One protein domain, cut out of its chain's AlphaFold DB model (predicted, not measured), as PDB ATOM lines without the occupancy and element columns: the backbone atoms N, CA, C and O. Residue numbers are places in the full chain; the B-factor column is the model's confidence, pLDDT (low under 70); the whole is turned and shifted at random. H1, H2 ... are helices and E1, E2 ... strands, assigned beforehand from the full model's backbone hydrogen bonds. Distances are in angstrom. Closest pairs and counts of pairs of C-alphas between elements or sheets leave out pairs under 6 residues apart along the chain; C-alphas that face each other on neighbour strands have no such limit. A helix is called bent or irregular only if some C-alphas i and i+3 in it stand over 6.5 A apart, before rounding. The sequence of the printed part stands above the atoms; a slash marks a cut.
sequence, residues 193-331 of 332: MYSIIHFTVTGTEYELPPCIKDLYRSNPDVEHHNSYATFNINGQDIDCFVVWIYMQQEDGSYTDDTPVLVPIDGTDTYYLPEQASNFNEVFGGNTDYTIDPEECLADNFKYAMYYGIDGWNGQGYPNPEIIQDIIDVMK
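This is residues 193 to 331 of the 332 residues of an uncharacterized protein of Ruminococcaceae bacterium YAD3003 (UniProt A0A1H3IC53). A strongly twisted antiparallel sheet of three strands, its inner strand E2 sharply bent, sits at one end of the domain with long loops about it, and a small cluster of helices makes the other end. In that cluster H4 leads away from the sheet, H5 packs crosswise on its residues 300 to 305, and H1 packs on both; H3 covers E1, and the short H2 is at the sheet's end of the domain. The printed part has 139 residues, in the order H1 H2 E1 E2 E3 H3 H4 H5; the sheet's order is E1 E2 E3. The class is mixed, helices and strands, with under half of the residues in named elements. The whole is compact, with a radius of gyration of the C-alphas of 15.8 A and spans of 44 by 35 by 31 A.

Start in the sheet at C-alpha 227, (53.934, -8.079, 42.101), where E1, residues 227 to 233, begins its 17.8 A. E2, residues 236 to 247, covers 25.1 A, and E3, residues 256 to 263, covers 22.6 A. Find C-alpha 293 at (49.886, -15.204, 42.800); from there H4 runs 19.6 A to residue 306. H5, residues 320 to 329, spans 14.4 A and ends at C-alpha 329, (48.900, -17.546, 26.160). The short helices are H1, residues 193 to 196, 5.5 A; H2, residues 210 to 213, 5.2 A; and H3, residues 279 to 283, 6.5 A.

Look first at the meander E1 E2 E3, each strand the antiparallel neighbour of the one before, with hairpins E1 and E2, and E2 and E3. E2 bends by 83 degrees at residue 239, and its pairing is staggered: residues 236 to 240 pair with E1, residues 240 to 247 with E3. N 231 and O 238 are 2.8 A apart, and N 243 and O 260 3.0 A, both within hydrogen-bond range. H3 is on the sheet and over E1, at a height over the sheet of 8.7 A, on a local plane that only just has enough C-alphas, 6; the closest C-alphas, of Phe 231 and Phe 279, are 6.6 A apart. H4 only grazes the sheet, with residues 293 to 294. H4 and H5 touch, about perpendicular at 83 degrees, with C-alphas 304 and 323 closest at 5.3 A. H1 touches H5, C-alphas 196 and 322 being closest at 6.2 A, and H4, C-alphas 194 and 293 being closest at 6.8 A. H2 only grazes the sheet, with residues 212 to 213, and is apart from H5. In H3, H4 and H5 every O i to N i+4 pair is within hydrogen-bond range; H1 and H2 are too short for such a pair.

The two C-alphas farthest apart, those of Asp 251 and Lys 331, are 51.3 A apart. The links H1 to H2, H2 to E1, E3 to H3 and H4 to H5 are long. The printed part has no cut; its mean pLDDT is 95.8, and no printed residue is under 70.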
ATOM      1  N   MET A 193      51.044 -14.041  32.549       98.62
ATOM      2  CA  MET A 193      50.297 -14.968  33.403       98.62
ATOM      3  C   MET A 193      49.744 -14.270  34.652       98.62
ATOM      4  O   MET A 193      48.568 -14.428  34.965       98.62
ATOM      5  N   TYR A 194      50.542 -13.434  35.321       98.75
ATOM      6  CA  TYR A 194      50.118 -12.679  36.509       98.75
ATOM      7  C   TYR A 194      48.966 -11.719  36.208       98.75
ATOM      8  O   TYR A 194      48.044 -11.577  37.014       98.75
ATOM      9  N   SER A 195      48.960 -11.126  35.012       98.56
ATOM     10  CA  SER A 195      47.892 -10.214  34.604       98.56
ATOM     11  C   SER A 195      46.522 -10.889  34.457       98.56
ATOM     12  O   SER A 195      45.506 -10.204  34.587       98.56
ATOM     13  N   ILE A 196      46.480 -12.216  34.257       98.75
ATOM     14  CA  ILE A 196      45.234 -12.999  34.151       98.75
ATOM     15  C   ILE A 196      44.436 -12.940  35.461       98.75
ATOM     16  O   ILE A 196      43.212 -12.882  35.429       98.75
ATOM     17  N   ILE A 197      45.125 -12.894  36.605       98.25
ATOM     18  CA  ILE A 197      44.520 -12.736  37.940       98.25
ATOM     19  C   ILE A 197      44.747 -11.328  38.504       98.25
ATOM     20  O   ILE A 197      44.889 -11.125  39.704       98.25
ATOM     21  N   HIS A 198      44.807 -10.326  37.621       97.62
ATOM     22  CA  HIS A 198      44.871  -8.904  37.976       97.62
ATOM     23  C   HIS A 198      46.140  -8.449  38.720       97.62
ATOM     24  O   HIS A 198      46.191  -7.308  39.187       97.62
ATOM     25  N   PHE A 199      47.185  -9.279  38.780       98.62
ATOM     26  CA  PHE A 199      48.473  -8.886  39.340       98.62
ATOM     27  C   PHE A 199      49.344  -8.170  38.305       98.62
ATOM     28  O   PHE A 199      49.452  -8.564  37.145       98.62
ATOM     29  N   THR A 200      50.019  -7.116  38.752       98.56
ATOM     30  CA  THR A 200      51.015  -6.370  37.982       98.56
ATOM     31  C   THR A 200      52.404  -6.689  38.516       98.56
ATOM     32  O   THR A 200      52.713  -6.372  39.663       98.56
ATOM     33  N   VAL A 201      53.257  -7.281  37.677       98.38
ATOM     34  CA  VAL A 201      54.678  -7.500  37.989       98.38
ATOM     35  C   VAL A 201      55.454  -6.198  37.793       98.38
ATOM     36  O   VAL A 201      55.289  -5.494  36.796       98.38
ATOM     37  N   THR A 202      56.322  -5.876  38.745       96.25
ATOM     38  CA  THR A 202      57.186  -4.695  38.725       96.25
ATOM     39  C   THR A 202      58.661  -5.095  38.681       96.25
ATOM     40  O   THR A 202      59.025  -6.253  38.859       96.25
ATOM     41  N   GLY A 203      59.547  -4.134  38.421       92.56
ATOM     42  CA  GLY A 203      60.990  -4.386  38.360       92.56
ATOM     43  C   GLY A 203      61.707  -4.353  39.713       92.56
ATOM     44  O   GLY A 203      62.934  -4.295  39.726       92.56
ATOM     45  N   THR A 204      60.997  -4.272  40.843       93.06
ATOM     46  CA  THR A 204      61.616  -4.075  42.165       93.06
ATOM     47  C   THR A 204      60.878  -4.873  43.231       93.06
ATOM     48  O   THR A 204      59.656  -4.821  43.293       93.06
ATOM     49  N   GLU A 205      61.636  -5.594  44.056       95.00
ATOM     50  CA  GLU A 205      61.118  -6.324  45.216       95.00
ATOM     51  C   GLU A 205      60.522  -5.367  46.251       95.00
ATOM     52  O   GLU A 205      61.112  -4.327  46.563       95.00
ATOM     53  N   TYR A 206      59.368  -5.732  46.800       96.06
ATOM     54  CA  TYR A 206      58.792  -5.061  47.954       96.06
ATOM     55  C   TYR A 206      59.466  -5.552  49.238       96.06
ATOM     56  O   TYR A 206      59.762  -6.735  49.406       96.06
ATOM     57  N   GLU A 207      59.714  -4.634  50.169       93.88
ATOM     58  CA  GLU A 207      60.265  -4.985  51.476       93.88
ATOM     59  C   GLU A 207      59.152  -5.453  52.419       93.88
ATOM     60  O   GLU A 207      58.107  -4.811  52.539       93.88
ATOM     61  N   LEU A 208      59.400  -6.545  53.149       94.56
ATOM     62  CA  LEU A 208      58.500  -6.990  54.211       94.56
ATOM     63  C   LEU A 208      58.440  -5.940  55.338       94.56
ATOM     64  O   LEU A 208      59.492  -5.568  55.876       94.56
ATOM     65  N   PRO A 209      57.242  -5.489  55.754       96.00
ATOM     66  CA  PRO A 209      57.115  -4.500  56.808       96.00
ATOM     67  C   PRO A 209      57.526  -5.090  58.168       96.00
ATOM     68  O   PRO A 209      57.347  -6.291  58.414       96.00
ATOM     69  N   PRO A 210      58.056  -4.261  59.089       96.38
ATOM     70  CA  PRO A 210      58.483  -4.704  60.415       96.38
ATOM     71  C   PRO A 210      57.453  -5.550  61.176       96.38
ATOM     72  O   PRO A 210      57.844  -6.496  61.856       96.38
ATOM     73  N   CYS A 211      56.156  -5.255  61.048       95.44
ATOM     74  CA  CYS A 211      55.085  -5.957  61.756       95.44
ATOM     75  C   CYS A 211      54.905  -7.439  61.381       95.44
ATOM     76  O   CYS A 211      54.335  -8.175  62.187       95.44
ATOM     77  N   ILE A 212      55.390  -7.889  60.215       94.44
ATOM     78  CA  ILE A 212      55.299  -9.300  59.783       94.44
ATOM     79  C   ILE A 212      56.653  -9.957  59.539       94.44
ATOM     80  O   ILE A 212      56.708 -11.151  59.261       94.44
ATOM     81  N   LYS A 213      57.754  -9.206  59.643       92.88
ATOM     82  CA  LYS A 213      59.089  -9.703  59.296       92.88
ATOM     83  C   LYS A 213      59.478 -10.971  60.062       92.88
ATOM     84  O   LYS A 213      60.024 -11.891  59.469       92.88
ATOM     85  N   ASP A 214      59.148 -11.037  61.350       93.31
ATOM     86  CA  ASP A 214      59.430 -12.207  62.197       93.31
ATOM     87  C   ASP A 214      58.359 -13.309  62.090       93.31
ATOM     88  O   ASP A 214      58.504 -14.356  62.714       93.31
ATOM     89  N   LEU A 215      57.284 -13.078  61.328       94.50
ATOM     90  CA  LEU A 215      56.189 -14.026  61.090       94.50
ATOM     91  C   LEU A 215      56.245 -14.646  59.691       94.50
ATOM     92  O   LEU A 215      55.493 -15.576  59.412       94.50
ATOM     93  N   TYR A 216      57.107 -14.125  58.816       95.12
ATOM     94  CA  TYR A 216      57.228 -14.568  57.436       95.12
ATOM     95  C   TYR A 216      57.531 -16.065  57.351       95.12
ATOM     96  O   TYR A 216      58.460 -16.568  57.997       95.12
ATOM     97  N   ARG A 217      56.730 -16.751  56.535       94.69
ATOM     98  CA  ARG A 217      56.855 -18.163  56.197       94.69
ATOM     99  C   ARG A 217      57.399 -18.252  54.780       94.69
ATOM    100  O   ARG A 217      56.721 -17.860  53.831       94.69
ATOM    101  N   SER A 218      58.622 -18.755  54.636       94.00
ATOM    102  CA  SER A 218      59.214 -18.919  53.313       94.00
ATOM    103  C   SER A 218      58.446 -19.973  52.513       94.00
ATOM    104  O   SER A 218      57.992 -20.989  53.057       94.00
ATOM    105  N   ASN A 219      58.301 -19.718  51.214       94.38
ATOM    106  CA  ASN A 219      57.794 -20.679  50.247       94.38
ATOM    107  C   ASN A 219      58.881 -20.899  49.189       94.38
ATOM    108  O   ASN A 219      59.243 -19.926  48.527       94.38
ATOM    109  N   PRO A 220      59.424 -22.118  49.030       93.81
ATOM    110  CA  PRO A 220      60.445 -22.371  48.021       93.81
ATOM    111  C   PRO A 220      59.980 -22.069  46.589       93.81
ATOM    112  O   PRO A 220      60.811 -21.707  45.759       93.81
ATOM    113  N   ASP A 221      58.673 -22.134  46.318       96.56
ATOM    114  CA  ASP A 221      58.110 -21.853  44.997       96.56
ATOM    115  C   ASP A 221      57.978 -20.355  44.674       96.56
ATOM    116  O   ASP A 221      57.907 -19.970  43.503       96.56
ATOM    117  N   VAL A 222      58.067 -19.480  45.680       94.69
ATOM    118  CA  VAL A 222      57.937 -18.024  45.520       94.69
ATOM    119  C   VAL A 222      59.302 -17.350  45.663       94.69
ATOM    120  O   VAL A 222      59.808 -17.162  46.767       94.69
ATOM    121  N   GLU A 223      59.892 -16.939  44.538       90.94
ATOM    122  CA  GLU A 223      61.212 -16.277  44.514       90.94
ATOM    123  C   GLU A 223      61.139 -14.743  44.552       90.94
ATOM    124  O   GLU A 223      62.138 -14.087  44.844       90.94
ATOM    125  N   HIS A 224      59.971 -14.160  44.264       93.12
ATOM    126  CA  HIS A 224      59.821 -12.720  44.056       93.12
ATOM    127  C   HIS A 224      58.552 -12.159  44.705       93.12
ATOM    128  O   HIS A 224      57.441 -12.525  44.324       93.12
ATOM    129  N   HIS A 225      58.719 -11.155  45.561       94.69
ATOM    130  CA  HIS A 225      57.674 -10.286  46.110       94.69
ATOM    131  C   HIS A 225      57.649  -8.955  45.359       94.69
ATOM    132  O   HIS A 225      57.719  -7.883  45.951       94.69
ATOM    133  N   ASN A 226      57.580  -9.000  44.028       97.12
ATOM    134  CA  ASN A 226      57.623  -7.814  43.165       97.12
ATOM    135  C   ASN A 226      56.340  -7.610  42.348       97.12
ATOM    136  O   ASN A 226      56.361  -6.932  41.317       97.12
ATOM    137  N   SER A 227      55.225  -8.202  42.777       98.31
ATOM    138  CA  SER A 227      53.934  -8.079  42.101       98.31
ATOM    139  C   SER A 227      52.831  -7.652  43.060       98.31
ATOM    140  O   SER A 227      52.885  -7.965  44.246       98.31
ATOM    141  N   TYR A 228      51.848  -6.911  42.555       98.69
ATOM    142  CA  TYR A 228      50.741  -6.397  43.360       98.69
ATOM    143  C   TYR A 228      49.417  -6.451  42.605       98.69
ATOM    144  O   TYR A 228      49.400  -6.428  41.374       98.69
ATOM    145  N   ALA A 229      48.318  -6.452  43.349       98.75
ATOM    146  CA  ALA A 229      46.970  -6.242  42.835       98.75
ATOM    147  C   ALA A 229      46.227  -5.231  43.720       98.75
ATOM    148  O   ALA A 229      46.632  -4.960  44.854       98.75
ATOM    149  N   THR A 230      45.140  -4.663  43.204       98.75
ATOM    150  CA  THR A 230      44.303  -3.723  43.959       98.75
ATOM    151  C   THR A 230      43.221  -4.473  44.734       98.75
ATOM    152  O   THR A 230      42.363  -5.146  44.156       98.75
ATOM    153  N   PHE A 231      43.207  -4.303  46.053       98.69
ATOM    154  CA  PHE A 231      42.229  -4.905  46.952       98.69
ATOM    155  C   PHE A 231      41.313  -3.844  47.557       98.69
ATOM    156  O   PHE A 231      41.765  -2.801  48.026       98.69
ATOM    157  N   ASN A 232      40.011  -4.121  47.600       98.44
ATOM    158  CA  ASN A 232      39.029  -3.277  48.264       98.44
ATOM    159  C   ASN A 232      38.955  -3.628  49.755       98.44
ATOM    160  O   ASN A 232      38.183  -4.493  50.180       98.44
ATOM    161  N   ILE A 233      39.775  -2.941  50.543       98.19
ATOM    162  CA  ILE A 233      39.977  -3.160  51.971       98.19
ATOM    163  C   ILE A 233      39.140  -2.151  52.754       98.19
ATOM    164  O   ILE A 233      39.377  -0.944  52.714       98.19
ATOM    165  N   ASN A 234      38.129  -2.636  53.479       93.50
ATOM    166  CA  ASN A 234      37.196  -1.790  54.241       93.50
ATOM    167  C   ASN A 234      36.567  -0.642  53.410       93.50
ATOM    168  O   ASN A 234      36.328   0.453  53.927       93.50
ATOM    169  N   GLY A 235      36.295  -0.886  52.123       94.81
ATOM    170  CA  GLY A 235      35.713   0.097  51.203       94.81
ATOM    171  C   GLY A 235      36.716   1.063  50.564       94.81
ATOM    172  O   GLY A 235      36.287   2.032  49.938       94.81
ATOM    173  N   GLN A 236      38.021   0.830  50.727       97.69
ATOM    174  CA  GLN A 236      39.096   1.602  50.104       97.69
ATOM    175  C   GLN A 236      39.916   0.700  49.188       97.69
ATOM    176  O   GLN A 236      40.270  -0.404  49.585       97.69
ATOM    177  N   ASP A 237      40.233   1.176  47.990       98.50
ATOM    178  CA  ASP A 237      41.115   0.456  47.075       98.50
ATOM    179  C   ASP A 237      42.569   0.684  47.506       98.50
ATOM    180  O   ASP A 237      43.024   1.828  47.593       98.50
ATOM    181  N   ILE A 238      43.269  -0.404  47.824       98.62
ATOM    182  CA  ILE A 238      44.656  -0.417  48.291       98.62
ATOM    183  C   ILE A 238      45.434  -1.412  47.435       98.62
ATOM    184  O   ILE A 238      45.046  -2.572  47.312       98.62
ATOM    185  N   ASP A 239      46.540  -0.958  46.858       98.62
ATOM    186  CA  ASP A 239      47.465  -1.823  46.134       98.62
ATOM    187  C   ASP A 239      48.314  -2.611  47.132       98.62
ATOM    188  O   ASP A 239      49.037  -2.025  47.945       98.62
ATOM    189  N   CYS A 240      48.225  -3.938  47.066       98.69
ATOM    190  CA  CYS A 240      48.936  -4.830  47.968       98.69
ATOM    191  C   CYS A 240      49.691  -5.917  47.207       98.69
ATOM    192  O   CYS A 240      49.198  -6.449  46.210       98.69
ATOM    193  N   PHE A 241      50.853  -6.290  47.732       98.31
ATOM    194  CA  PHE A 241      51.473  -7.580  47.442       98.31
ATOM    195  C   PHE A 241      51.042  -8.602  48.499       98.31
ATOM    196  O   PHE A 241      50.500  -8.235  49.547       98.31
ATOM    197  N   VAL A 242      51.225  -9.887  48.200       98.06
ATOM    198  CA  VAL A 242      50.766 -10.983  49.059       98.06
ATOM    199  C   VAL A 242      51.962 -11.639  49.722       98.06
ATOM    200  O   VAL A 242      52.996 -11.828  49.095       98.06
ATOM    201  N   VAL A 243      51.832 -11.932  51.011       97.25
ATOM    202  CA  VAL A 243      52.887 -12.547  51.817       97.25
ATOM    203  C   VAL A 243      52.284 -13.676  52.629       97.25
ATOM    204  O   VAL A 243      51.226 -13.504  53.227       97.25
ATOM    205  N   TRP A 244      52.966 -14.812  52.714       96.38
ATOM    206  CA  TRP A 244      52.553 -15.908  53.583       96.38
ATOM    207  C   TRP A 244      53.203 -15.786  54.962       96.38
ATOM    208  O   TRP A 244      54.422 -15.617  55.076       96.38
ATOM    209  N   ILE A 245      52.398 -15.850  56.023       96.44
ATOM    210  CA  ILE A 245      52.880 -15.731  57.403       96.44
ATOM    211  C   ILE A 245      52.376 -16.873  58.277       96.44
ATOM    212  O   ILE A 245      51.310 -17.438  58.034       96.44
ATOM    213  N   TYR A 246      53.115 -17.155  59.344       95.06
ATOM    214  CA  TYR A 246      52.630 -17.970  60.448       95.06
ATOM    215  C   TYR A 246      51.676 -17.186  61.350       95.06
ATOM    216  O   TYR A 246      51.923 -16.033  61.711       95.06
ATOM    217  N   MET A 247      50.623 -17.863  61.797       90.62
ATOM    218  CA  MET A 247      49.611 -17.334  62.702       90.62
ATOM    219  C   MET A 247      49.773 -17.915  64.104       90.62
ATOM    220  O   MET A 247      49.840 -19.133  64.296       90.62
ATOM    221  N   GLN A 248      49.797 -17.030  65.103       86.38
ATOM    222  CA  GLN A 248      49.860 -17.449  66.496       86.38
ATOM    223  C   GLN A 248      48.519 -18.040  66.946       86.38
ATOM    224  O   GLN A 248      47.473 -17.399  66.845       86.38
ATOM    225  N   GLN A 249      48.571 -19.244  67.498       85.06
ATOM    226  CA  GLN A 249      47.446 -19.942  68.104       85.06
ATOM    227  C   GLN A 249      47.215 -19.485  69.551       85.06
ATOM    228  O   GLN A 249      48.084 -18.887  70.188       85.06
ATOM    229  N   GLU A 250      46.047 -19.814  70.114       84.06
ATOM    230  CA  GLU A 250      45.699 -19.476  71.506       84.06
ATOM    231  C   GLU A 250      46.693 -20.042  72.537       84.06
ATOM    232  O   GLU A 250      46.887 -19.457  73.604       84.06
ATOM    233  N   ASP A 251      47.330 -21.173  72.224       82.06
ATOM    234  CA  ASP A 251      48.343 -21.810  73.069       82.06
ATOM    235  C   ASP A 251      49.747 -21.189  72.926       82.06
ATOM    236  O   ASP A 251      50.686 -21.605  73.608       82.06
ATOM    237  N   GLY A 252      49.882 -20.168  72.075       80.62
ATOM    238  CA  GLY A 252      51.116 -19.442  71.803       80.62
ATOM    239  C   GLY A 252      52.008 -20.077  70.735       80.62
ATOM    240  O   GLY A 252      53.037 -19.478  70.417       80.62
ATOM    241  N   SER A 253      51.640 -21.245  70.194       80.31
ATOM    242  CA  SER A 253      52.341 -21.889  69.077       80.31
ATOM    243  C   SER A 253      52.017 -21.221  67.738       80.31
ATOM    244  O   SER A 253      51.050 -20.475  67.625       80.31
ATOM    245  N   TYR A 254      52.836 -21.471  66.718       83.25
ATOM    246  CA  TYR A 254      52.701 -20.891  65.378       83.25
ATOM    247  C   TYR A 254      52.532 -21.995  64.331       83.25
ATOM    248  O   TYR A 254      53.386 -22.175  63.472       83.25
ATOM    249  N   THR A 255      51.471 -22.792  64.468       81.06
ATOM    250  CA  THR A 255      51.245 -24.002  63.653       81.06
ATOM    251  C   THR A 255      50.254 -23.816  62.509       81.06
ATOM    252  O   THR A 255      50.016 -24.761  61.765       81.06
ATOM    253  N   ASP A 256      49.628 -22.648  62.421       88.06
ATOM    254  CA  ASP A 256      48.718 -22.280  61.338       88.06
ATOM    255  C   ASP A 256      49.369 -21.183  60.500       88.06
ATOM    256  O   ASP A 256      50.303 -20.517  60.961       88.06
ATOM    257  N   ASP A 257      48.887 -20.989  59.284       92.75
ATOM    258  CA  ASP A 257      49.443 -20.019  58.357       92.75
ATOM    259  C   ASP A 257      48.351 -19.374  57.494       92.75
ATOM    260  O   ASP A 257      47.233 -19.872  57.376       92.75
ATOM    261  N   THR A 258      48.629 -18.181  56.970       95.62
ATOM    262  CA  THR A 258      47.650 -17.441  56.164       95.62
ATOM    263  C   THR A 258      48.339 -16.464  55.214       95.62
ATOM    264  O   THR A 258      49.364 -15.877  55.592       95.62
ATOM    265  N   PRO A 259      47.833 -16.271  53.982       97.12
ATOM    266  CA  PRO A 259      48.255 -15.138  53.177       97.12
ATOM    267  C   PRO A 259      47.779 -13.836  53.814       97.12
ATOM    268  O   PRO A 259      46.669 -13.747  54.333       97.12
ATOM    269  N   VAL A 260      48.597 -12.796  53.724       97.88
ATOM    270  CA  VAL A 260      48.248 -11.435  54.120       97.88
ATOM    271  C   VAL A 260      48.514 -10.461  52.987       97.88
ATOM    272  O   VAL A 260      49.405 -10.657  52.164       97.88
ATOM    273  N   LEU A 261      47.725  -9.394  52.960       98.44
ATOM    274  CA  LEU A 261      47.822  -8.308  51.997       98.44
ATOM    275  C   LEU A 261      48.654  -7.183  52.599       98.44
ATOM    276  O   LEU A 261      48.264  -6.589  53.608       98.44
ATOM    277  N   VAL A 262      49.782  -6.874  51.973       98.44
ATOM    278  CA  VAL A 262      50.708  -5.847  52.441       98.44
ATOM    279  C   VAL A 262      50.687  -4.654  51.485       98.44
ATOM    280  O   VAL A 262      50.987  -4.839  50.305       98.44
ATOM    281  N   PRO A 263      50.363  -3.434  51.954       98.19
ATOM    282  CA  PRO A 263      50.366  -2.248  51.105       98.19
ATOM    283  C   PRO A 263      51.728  -1.980  50.462       98.19
ATOM    284  O   PRO A 263      52.758  -1.961  51.138       98.19
ATOM    285  N   ILE A 264      51.733  -1.678  49.163       97.69
ATOM    286  CA  ILE A 264      52.970  -1.351  48.433       97.69
ATOM    287  C   ILE A 264      53.496   0.065  48.722       97.69
ATOM    288  O   ILE A 264      54.561   0.444  48.237       97.69
ATOM    289  N   ASP A 265      52.757   0.875  49.486       95.88
ATOM    290  CA  ASP A 265      53.137   2.249  49.838       95.88
ATOM    291  C   ASP A 265      54.174   2.334  50.977       95.88
ATOM    292  O   ASP A 265      54.631   3.428  51.323       95.88
ATOM    293  N   GLY A 266      54.567   1.183  51.535       92.56
ATOM    294  CA  GLY A 266      55.552   1.064  52.610       92.56
ATOM    295  C   GLY A 266      54.981   1.273  54.013       92.56
ATOM    296  O   GLY A 266      55.747   1.416  54.969       92.56
ATOM    297  N   THR A 267      53.654   1.315  54.167       95.62
ATOM    298  CA  THR A 267      53.015   1.362  55.486       95.62
ATOM    299  C   THR A 267      53.323   0.087  56.281       95.62
ATOM    300  O   THR A 267      53.164  -1.022  55.779       95.62
ATOM    301  N   ASP A 268      53.716   0.236  57.552       97.56
ATOM    302  CA  ASP A 268      53.965  -0.885  58.474       97.56
ATOM    303  C   ASP A 268      52.646  -1.509  58.963       97.56
ATOM    304  O   ASP A 268      52.199  -1.301  60.094       97.56
ATOM    305  N   THR A 269      51.957  -2.199  58.057       97.38
ATOM    306  CA  THR A 269      50.678  -2.858  58.314       97.38
ATOM    307  C   THR A 269      50.451  -4.008  57.337       97.38
ATOM    308  O   THR A 269      51.128  -4.122  56.318       97.38
ATOM    309  N   TYR A 270      49.469  -4.845  57.644       97.44
ATOM    310  CA  TYR A 270      48.950  -5.864  56.746       97.44
ATOM    311  C   TYR A 270      47.448  -6.021  56.983       97.44
ATOM    312  O   TYR A 270      46.918  -5.609  58.021       97.44
ATOM    313  N   TYR A 271      46.772  -6.645  56.028       97.94
ATOM    314  CA  TYR A 271      45.361  -6.984  56.119       97.94
ATOM    315  C   TYR A 271      45.157  -8.471  55.862       97.94
ATOM    316  O   TYR A 271      45.844  -9.071  55.037       97.94
ATOM    317  N   LEU A 272      44.199  -9.062  56.565       97.12
ATOM    318  CA  LEU A 272      43.769 -10.430  56.307       97.12
ATOM    319  C   LEU A 272      42.887 -10.492  55.047       97.12
ATOM    320  O   LEU A 272      42.198  -9.504  54.748       97.12
ATOM    321  N   PRO A 273      42.842 -11.634  54.337       96.38
ATOM    322  CA  PRO A 273      42.011 -11.818  53.149       96.38
ATOM    323  C   PRO A 273      40.544 -11.428  53.370       96.38
ATOM    324  O   PRO A 273      39.937 -10.789  52.516       96.38
ATOM    325  N   GLU A 274      39.979 -11.708  54.550       96.19
ATOM    326  CA  GLU A 274      38.578 -11.411  54.879       96.19
ATOM    327  C   GLU A 274      38.274  -9.909  54.966       96.19
ATOM    328  O   GLU A 274      37.108  -9.505  54.947       96.19
ATOM    329  N   GLN A 275      39.302  -9.065  55.081       97.75
ATOM    330  CA  GLN A 275      39.152  -7.610  55.079       97.75
ATOM    331  C   GLN A 275      39.057  -7.039  53.659       97.75
ATOM    332  O   GLN A 275      38.587  -5.908  53.496       97.75
ATOM    333  N   ALA A 276      39.479  -7.805  52.649       98.06
ATOM    334  CA  ALA A 276      39.382  -7.455  51.242       98.06
ATOM    335  C   ALA A 276      38.115  -8.061  50.626       98.06
ATOM    336  O   ALA A 276      38.016  -9.260  50.373       98.06
ATOM    337  N   SER A 277      37.129  -7.211  50.337       97.88
ATOM    338  CA  SER A 277      35.830  -7.664  49.816       97.88
ATOM    339  C   SER A 277      35.902  -8.288  48.414       97.88
ATOM    340  O   SER A 277      35.003  -9.039  48.039       97.88
ATOM    341  N   ASN A 278      36.973  -8.009  47.671       97.81
ATOM    342  CA  ASN A 278      37.246  -8.522  46.330       97.81
ATOM    343  C   ASN A 278      38.383  -9.565  46.298       97.81
ATOM    344  O   ASN A 278      38.872  -9.865  45.216       97.81
ATOM    345  N   PHE A 279      38.820 -10.131  47.434       97.69
ATOM    346  CA  PHE A 279      39.944 -11.085  47.460       97.69
ATOM    347  C   PHE A 279      39.751 -12.255  46.475       97.69
ATOM    348  O   PHE A 279      40.597 -12.503  45.619       97.69
ATOM    349  N   ASN A 280      38.582 -12.902  46.528       95.38
ATOM    350  CA  ASN A 280      38.228 -14.007  45.627       95.38
ATOM    351  C   ASN A 280      37.983 -13.557  44.176       95.38
ATOM    352  O   ASN A 280      38.001 -14.383  43.272       95.38
ATOM    353  N   GLU A 281      37.696 -12.274  43.944       96.38
ATOM    354  CA  GLU A 281      37.576 -11.729  42.586       96.38
ATOM    355  C   GLU A 281      38.962 -11.540  41.967       96.38
ATOM    356  O   GLU A 281      39.153 -11.896  40.811       96.38
ATOM    357  N   VAL A 282      39.933 -11.055  42.748       97.69
ATOM    358  CA  VAL A 282      41.322 -10.871  42.304       97.69
ATOM    359  C   VAL A 282      41.961 -12.213  41.942       97.69
ATOM    360  O   VAL A 282      42.444 -12.378  40.829       97.69
ATOM    361  N   PHE A 283      41.923 -13.193  42.847       97.88
ATOM    362  CA  PHE A 283      42.531 -14.511  42.612       97.88
ATOM    363  C   PHE A 283      41.685 -15.449  41.732       97.88
ATOM    364  O   PHE A 283      42.200 -16.420  41.173       97.88
ATOM    365  N   GLY A 284      40.383 -15.187  41.615       97.12
ATOM    366  CA  GLY A 284      39.416 -16.140  41.076       97.12
ATOM    367  C   GLY A 284      39.084 -17.276  42.054       97.12
ATOM    368  O   GLY A 284      39.614 -17.372  43.157       97.12
ATOM    369  N   GLY A 285      38.167 -18.155  41.644       96.56
ATOM    370  CA  GLY A 285      37.625 -19.249  42.460       96.56
ATOM    371  C   GLY A 285      37.965 -20.656  41.962       96.56
ATOM    372  O   GLY A 285      37.270 -21.606  42.316       96.56
ATOM    373  N   ASN A 286      38.968 -20.810  41.094       97.38
ATOM    374  CA  ASN A 286      39.320 -22.108  40.500       97.38
ATOM    375  C   ASN A 286      40.147 -23.010  41.426       97.38
ATOM    376  O   ASN A 286      40.098 -24.230  41.279       97.38
ATOM    377  N   THR A 287      40.910 -22.418  42.345       96.69
ATOM    378  CA  THR A 287      41.730 -23.097  43.355       96.69
ATOM    379  C   THR A 287      41.643 -22.325  44.666       96.69
ATOM    380  O   THR A 287      41.484 -21.108  44.652       96.69
ATOM    381  N   ASP A 288      41.781 -23.032  45.785       94.94
ATOM    382  CA  ASP A 288      41.921 -22.422  47.110       94.94
ATOM    383  C   ASP A 288      43.394 -22.091  47.427       94.94
ATOM    384  O   ASP A 288      43.697 -21.542  48.485       94.94
ATOM    385  N   TYR A 289      44.333 -22.432  46.532       94.56
ATOM    386  CA  TYR A 289      45.764 -22.210  46.737       94.56
ATOM    387  C   TYR A 289      46.166 -20.772  46.386       94.56
ATOM    388  O   TYR A 289      46.896 -20.503  45.439       94.56
ATOM    389  N   THR A 290      45.627 -19.825  47.153       96.19
ATOM    390  CA  THR A 290      45.784 -18.373  46.969       96.19
ATOM    391  C   THR A 290      46.771 -17.778  47.978       96.19
ATOM    392  O   THR A 290      46.561 -16.675  48.484       96.19
ATOM    393  N   ILE A 291      47.813 -18.539  48.332       94.94
ATOM    394  CA  ILE A 291      48.848 -18.091  49.276       94.94
ATOM    395  C   ILE A 291      49.817 -17.075  48.646       94.94
ATOM    396  O   ILE A 291      50.420 -16.285  49.363       94.94
ATOM    397  N   ASP A 292      49.927 -17.097  47.315       97.44
ATOM    398  CA  ASP A 292      50.726 -16.207  46.472       97.44
ATOM    399  C   ASP A 292      50.161 -16.236  45.028       97.44
ATOM    400  O   ASP A 292      49.588 -17.264  44.636       97.44
ATOM    401  N   PRO A 293      50.258 -15.158  44.219       98.19
ATOM    402  CA  PRO A 293      49.886 -15.204  42.800       98.19
ATOM    403  C   PRO A 293      50.614 -16.289  41.993       98.19
ATOM    404  O   PRO A 293      49.990 -16.889  41.117       98.19
ATOM    405  N   GLU A 294      51.887 -16.571  42.289       98.38
ATOM    406  CA  GLU A 294      52.663 -17.636  41.639       98.38
ATOM    407  C   GLU A 294      51.986 -18.996  41.836       98.38
ATOM    408  O   GLU A 294      51.756 -19.728  40.875       98.38
ATOM    409  N   GLU A 295      51.587 -19.295  43.070       98.06
ATOM    410  CA  GLU A 295      50.973 -20.566  43.459       98.06
ATOM    411  C   GLU A 295      49.560 -20.729  42.894       98.06
ATOM    412  O   GLU A 295      49.189 -21.779  42.353       98.06
ATOM    413  N   CYS A 296      48.776 -19.649  42.936       98.56
ATOM    414  CA  CYS A 296      47.440 -19.636  42.356       98.56
ATOM    415  C   CYS A 296      47.488 -19.913  40.846       98.56
ATOM    416  O   CYS A 296      46.682 -20.688  40.309       98.56
ATOM    417  N   LEU A 297      48.445 -19.305  40.141       98.75
ATOM    418  CA  LEU A 297      48.609 -19.504  38.707       98.75
ATOM    419  C   LEU A 297      49.243 -20.841  38.356       98.75
ATOM    420  O   LEU A 297      48.825 -21.424  37.359       98.75
ATOM    421  N   ALA A 298      50.158 -21.370  39.165       98.75
ATOM    422  CA  ALA A 298      50.687 -22.720  38.990       98.75
ATOM    423  C   ALA A 298      49.558 -23.760  39.014       98.75
ATOM    424  O   ALA A 298      49.489 -24.662  38.169       98.75
ATOM    425  N   ASP A 299      48.587 -23.578  39.911       98.38
ATOM    426  CA  ASP A 299      47.400 -24.420  39.993       98.38
ATOM    427  C   ASP A 299      46.448 -24.261  38.804       98.38
ATOM    428  O   ASP A 299      46.015 -25.263  38.220       98.38
ATOM    429  N   ASN A 300      46.160 -23.025  38.395       98.75
ATOM    430  CA  ASN A 300      45.342 -22.768  37.209       98.75
ATOM    431  C   ASN A 300      46.022 -23.271  35.921       98.75
ATOM    432  O   ASN A 300      45.360 -23.861  35.065       98.75
ATOM    433  N   PHE A 301      47.341 -23.121  35.801       98.81
ATOM    434  CA  PHE A 301      48.137 -23.625  34.686       98.81
ATOM    435  C   PHE A 301      48.090 -25.148  34.615       98.81
ATOM    436  O   PHE A 301      47.755 -25.714  33.572       98.81
ATOM    437  N   LYS A 302      48.318 -25.827  35.742       98.50
ATOM    438  CA  LYS A 302      48.124 -27.275  35.876       98.50
ATOM    439  C   LYS A 302      46.742 -27.705  35.398       98.50
ATOM    440  O   LYS A 302      46.627 -28.671  34.641       98.50
ATOM    441  N   TYR A 303      45.687 -27.007  35.811       98.50
ATOM    442  CA  TYR A 303      44.329 -27.320  35.373       98.50
ATOM    443  C   TYR A 303      44.138 -27.129  33.867       98.50
ATOM    444  O   TYR A 303      43.614 -28.032  33.209       98.50
ATOM    445  N   ALA A 304      44.612 -26.014  33.315       98.44
ATOM    446  CA  ALA A 304      44.549 -25.718  31.889       98.44
ATOM    447  C   ALA A 304      45.285 -26.772  31.047       98.44
ATOM    448  O   ALA A 304      44.761 -27.244  30.036       98.44
ATOM    449  N   MET A 305      46.481 -27.179  31.475       98.31
ATOM    450  CA  MET A 305      47.308 -28.137  30.742       98.31
ATOM    451  C   MET A 305      46.797 -29.572  30.866       98.31
ATOM    452  O   MET A 305      46.828 -30.323  29.889       98.31
ATOM    453  N   TYR A 306      46.321 -29.965  32.049       97.75
ATOM    454  CA  TYR A 306      45.951 -31.353  32.324       97.75
ATOM    455  C   TYR A 306      44.491 -31.678  31.977       97.75
ATOM    456  O   TYR A 306      44.216 -32.729  31.394       97.75
ATOM    457  N   TYR A 307      43.551 -30.787  32.308       97.25
ATOM    458  CA  TYR A 307      42.116 -31.004  32.082       97.25
ATOM    459  C   TYR A 307      41.563 -30.205  30.898       97.25
ATOM    460  O   TYR A 307      40.605 -30.651  30.264       97.25
ATOM    461  N   GLY A 308      42.173 -29.064  30.560       97.19
ATOM    462  CA  GLY A 308      41.625 -28.131  29.575       97.19
ATOM    463  C   GLY A 308      40.323 -27.485  30.056       97.19
ATOM    464  O   GLY A 308      39.908 -27.683  31.192       97.19
ATOM    465  N   ILE A 309      39.648 -26.736  29.180       96.69
ATOM    466  CA  ILE A 309      38.484 -25.897  29.541       96.69
ATOM    467  C   ILE A 309      37.298 -26.666  30.152       96.69
ATOM    468  O   ILE A 309      36.495 -26.092  30.885       96.69
ATOM    469  N   ASP A 310      37.197 -27.970  29.887       95.75
ATOM    470  CA  ASP A 310      36.104 -28.816  30.377       95.75
ATOM    471  C   ASP A 310      36.227 -29.140  31.881       95.75
ATOM    472  O   ASP A 310      35.244 -29.540  32.512       95.75
ATOM    473  N   GLY A 311      37.410 -28.964  32.477       95.19
ATOM    474  CA  GLY A 311      37.658 -29.272  33.882       95.19
ATOM    475  C   GLY A 311      37.700 -30.769  34.201       95.19
ATOM    476  O   GLY A 311      37.373 -31.637  33.389       95.19
ATOM    477  N   TRP A 312      38.108 -31.097  35.429       91.19
ATOM    478  CA  TRP A 312      38.386 -32.481  35.843       91.19
ATOM    479  C   TRP A 312      37.174 -33.426  35.787       91.19
ATOM    480  O   TRP A 312      37.333 -34.636  35.633       91.19
ATOM    481  N   ASN A 313      35.963 -32.882  35.909       90.44
ATOM    482  CA  ASN A 313      34.697 -33.619  35.906       90.44
ATOM    483  C   ASN A 313      33.787 -33.261  34.714       90.44
ATOM    484  O   ASN A 313      32.621 -33.672  34.691       90.44
ATOM    485  N   GLY A 314      34.283 -32.490  33.740       93.19
ATOM    486  CA  GLY A 314      33.490 -32.028  32.598       93.19
ATOM    487  C   GLY A 314      32.437 -30.965  32.938       93.19
ATOM    488  O   GLY A 314      31.508 -30.781  32.155       93.19
ATOM    489  N   GLN A 315      32.502 -30.334  34.118       94.19
ATOM    490  CA  GLN A 315      31.590 -29.255  34.532       94.19
ATOM    491  C   GLN A 315      32.204 -27.854  34.371       94.19
ATOM    492  O   GLN A 315      31.570 -26.873  34.754       94.19
ATOM    493  N   GLY A 316      33.408 -27.752  33.804       95.62
ATOM    494  CA  GLY A 316      34.153 -26.503  33.689       95.62
ATOM    495  C   GLY A 316      34.713 -26.021  35.027       95.62
ATOM    496  O   GLY A 316      34.983 -26.813  35.933       95.62
ATOM    497  N   TYR A 317      34.880 -24.705  35.127       97.50
ATOM    498  CA  TYR A 317      35.492 -24.012  36.258       97.50
ATOM    499  C   TYR A 317      34.594 -22.870  36.747       97.50
ATOM    500  O   TYR A 317      33.784 -22.378  35.957       97.50
ATOM    501  N   PRO A 318      34.724 -22.426  38.010       97.25
ATOM    502  CA  PRO A 318      34.074 -21.205  38.493       97.25
ATOM    503  C   PRO A 318      34.432 -19.957  37.674       97.25
ATOM    504  O   PRO A 318      33.541 -19.177  37.347       97.25
ATOM    505  N   ASN A 319      35.704 -19.830  37.286       97.88
ATOM    506  CA  ASN A 319      36.259 -18.758  36.460       97.88
ATOM    507  C   ASN A 319      36.905 -19.362  35.199       97.88
ATOM    508  O   ASN A 319      38.133 -19.502  35.126       97.88
ATOM    509  N   PRO A 320      36.104 -19.819  34.216       98.06
ATOM    510  CA  PRO A 320      36.619 -20.470  33.011       98.06
ATOM    511  C   PRO A 320      37.466 -19.534  32.138       98.06
ATOM    512  O   PRO A 320      38.303 -20.015  31.379       98.06
ATOM    513  N   GLU A 321      37.274 -18.219  32.252       98.38
ATOM    514  CA  GLU A 321      38.081 -17.197  31.587       98.38
ATOM    515  C   GLU A 321      39.562 -17.291  31.958       98.38
ATOM    516  O   GLU A 321      40.388 -17.275  31.055       98.38
ATOM    517  N   ILE A 322      39.904 -17.546  33.229       98.62
ATOM    518  CA  ILE A 322      41.301 -17.717  33.662       98.62
ATOM    519  C   ILE A 322      41.942 -18.894  32.915       98.62
ATOM    520  O   ILE A 322      43.045 -18.792  32.389       98.62
ATOM    521  N   ILE A 323      41.231 -20.019  32.812       98.62
ATOM    522  CA  ILE A 323      41.728 -21.208  32.108       98.62
ATOM    523  C   ILE A 323      41.853 -20.955  30.604       98.62
ATOM    524  O   ILE A 323      42.819 -21.406  29.984       98.62
ATOM    525  N   GLN A 324      40.892 -20.245  30.010       98.62
ATOM    526  CA  GLN A 324      40.932 -19.905  28.593       98.62
ATOM    527  C   GLN A 324      42.091 -18.955  28.273       98.62
ATOM    528  O   GLN A 324      42.806 -19.206  27.306       98.62
ATOM    529  N   ASP A 325      42.318 -17.937  29.101       98.69
ATOM    530  CA  ASP A 325      43.406 -16.978  28.918       98.69
ATOM    531  C   ASP A 325      44.767 -17.679  29.013       98.69
ATOM    532  O   ASP A 325      45.618 -17.474  28.151       98.69
ATOM    533  N   ILE A 326      44.952 -18.605  29.963       98.75
ATOM    534  CA  ILE A 326      46.170 -19.430  30.044       98.75
ATOM    535  C   ILE A 326      46.364 -20.272  28.774       98.75
ATOM    536  O   ILE A 326      47.467 -20.348  28.233       98.75
ATOM    537  N   ILE A 327      45.303 -20.915  28.276       98.50
ATOM    538  CA  ILE A 327      45.360 -21.694  27.029       98.50
ATOM    539  C   ILE A 327      45.734 -20.800  25.843       98.50
ATOM    540  O   ILE A 327      46.478 -21.238  24.964       98.50
ATOM    541  N   ASP A 328      45.217 -19.576  25.798       98.31
ATOM    542  CA  ASP A 328      45.482 -18.633  24.719       98.31
ATOM    543  C   ASP A 328      46.911 -18.087  24.781       98.31
ATOM    544  O   ASP A 328      47.531 -17.951  23.729       98.31
ATOM    545  N   VAL A 329      47.468 -17.848  25.977       98.19
ATOM    546  CA  VAL A 329      48.900 -17.546  26.160       98.19
ATOM    547  C   VAL A 329      49.755 -18.686  25.616       98.19
ATOM    548  O   VAL A 329      50.665 -18.448  24.831       98.19
ATOM    549  N   MET A 330      49.414 -19.932  25.950       98.00
ATOM    550  CA  MET A 330      50.177 -21.106  25.520       98.00
ATOM    551  C   MET A 330      50.071 -21.418  24.022       98.00
ATOM    552  O   MET A 330      50.759 -22.319  23.565       98.00
ATOM    553  N   LYS A 331      49.215 -20.741  23.250       96.19
ATOM    554  CA  LYS A 331      49.072 -20.924  21.790       96.19
ATOM    555  C   LYS A 331      49.727 -19.819  20.956       96.19
ATOM    556  O   LYS A 331      49.586 -19.836  19.730       96.19
TER     557      LYS A 331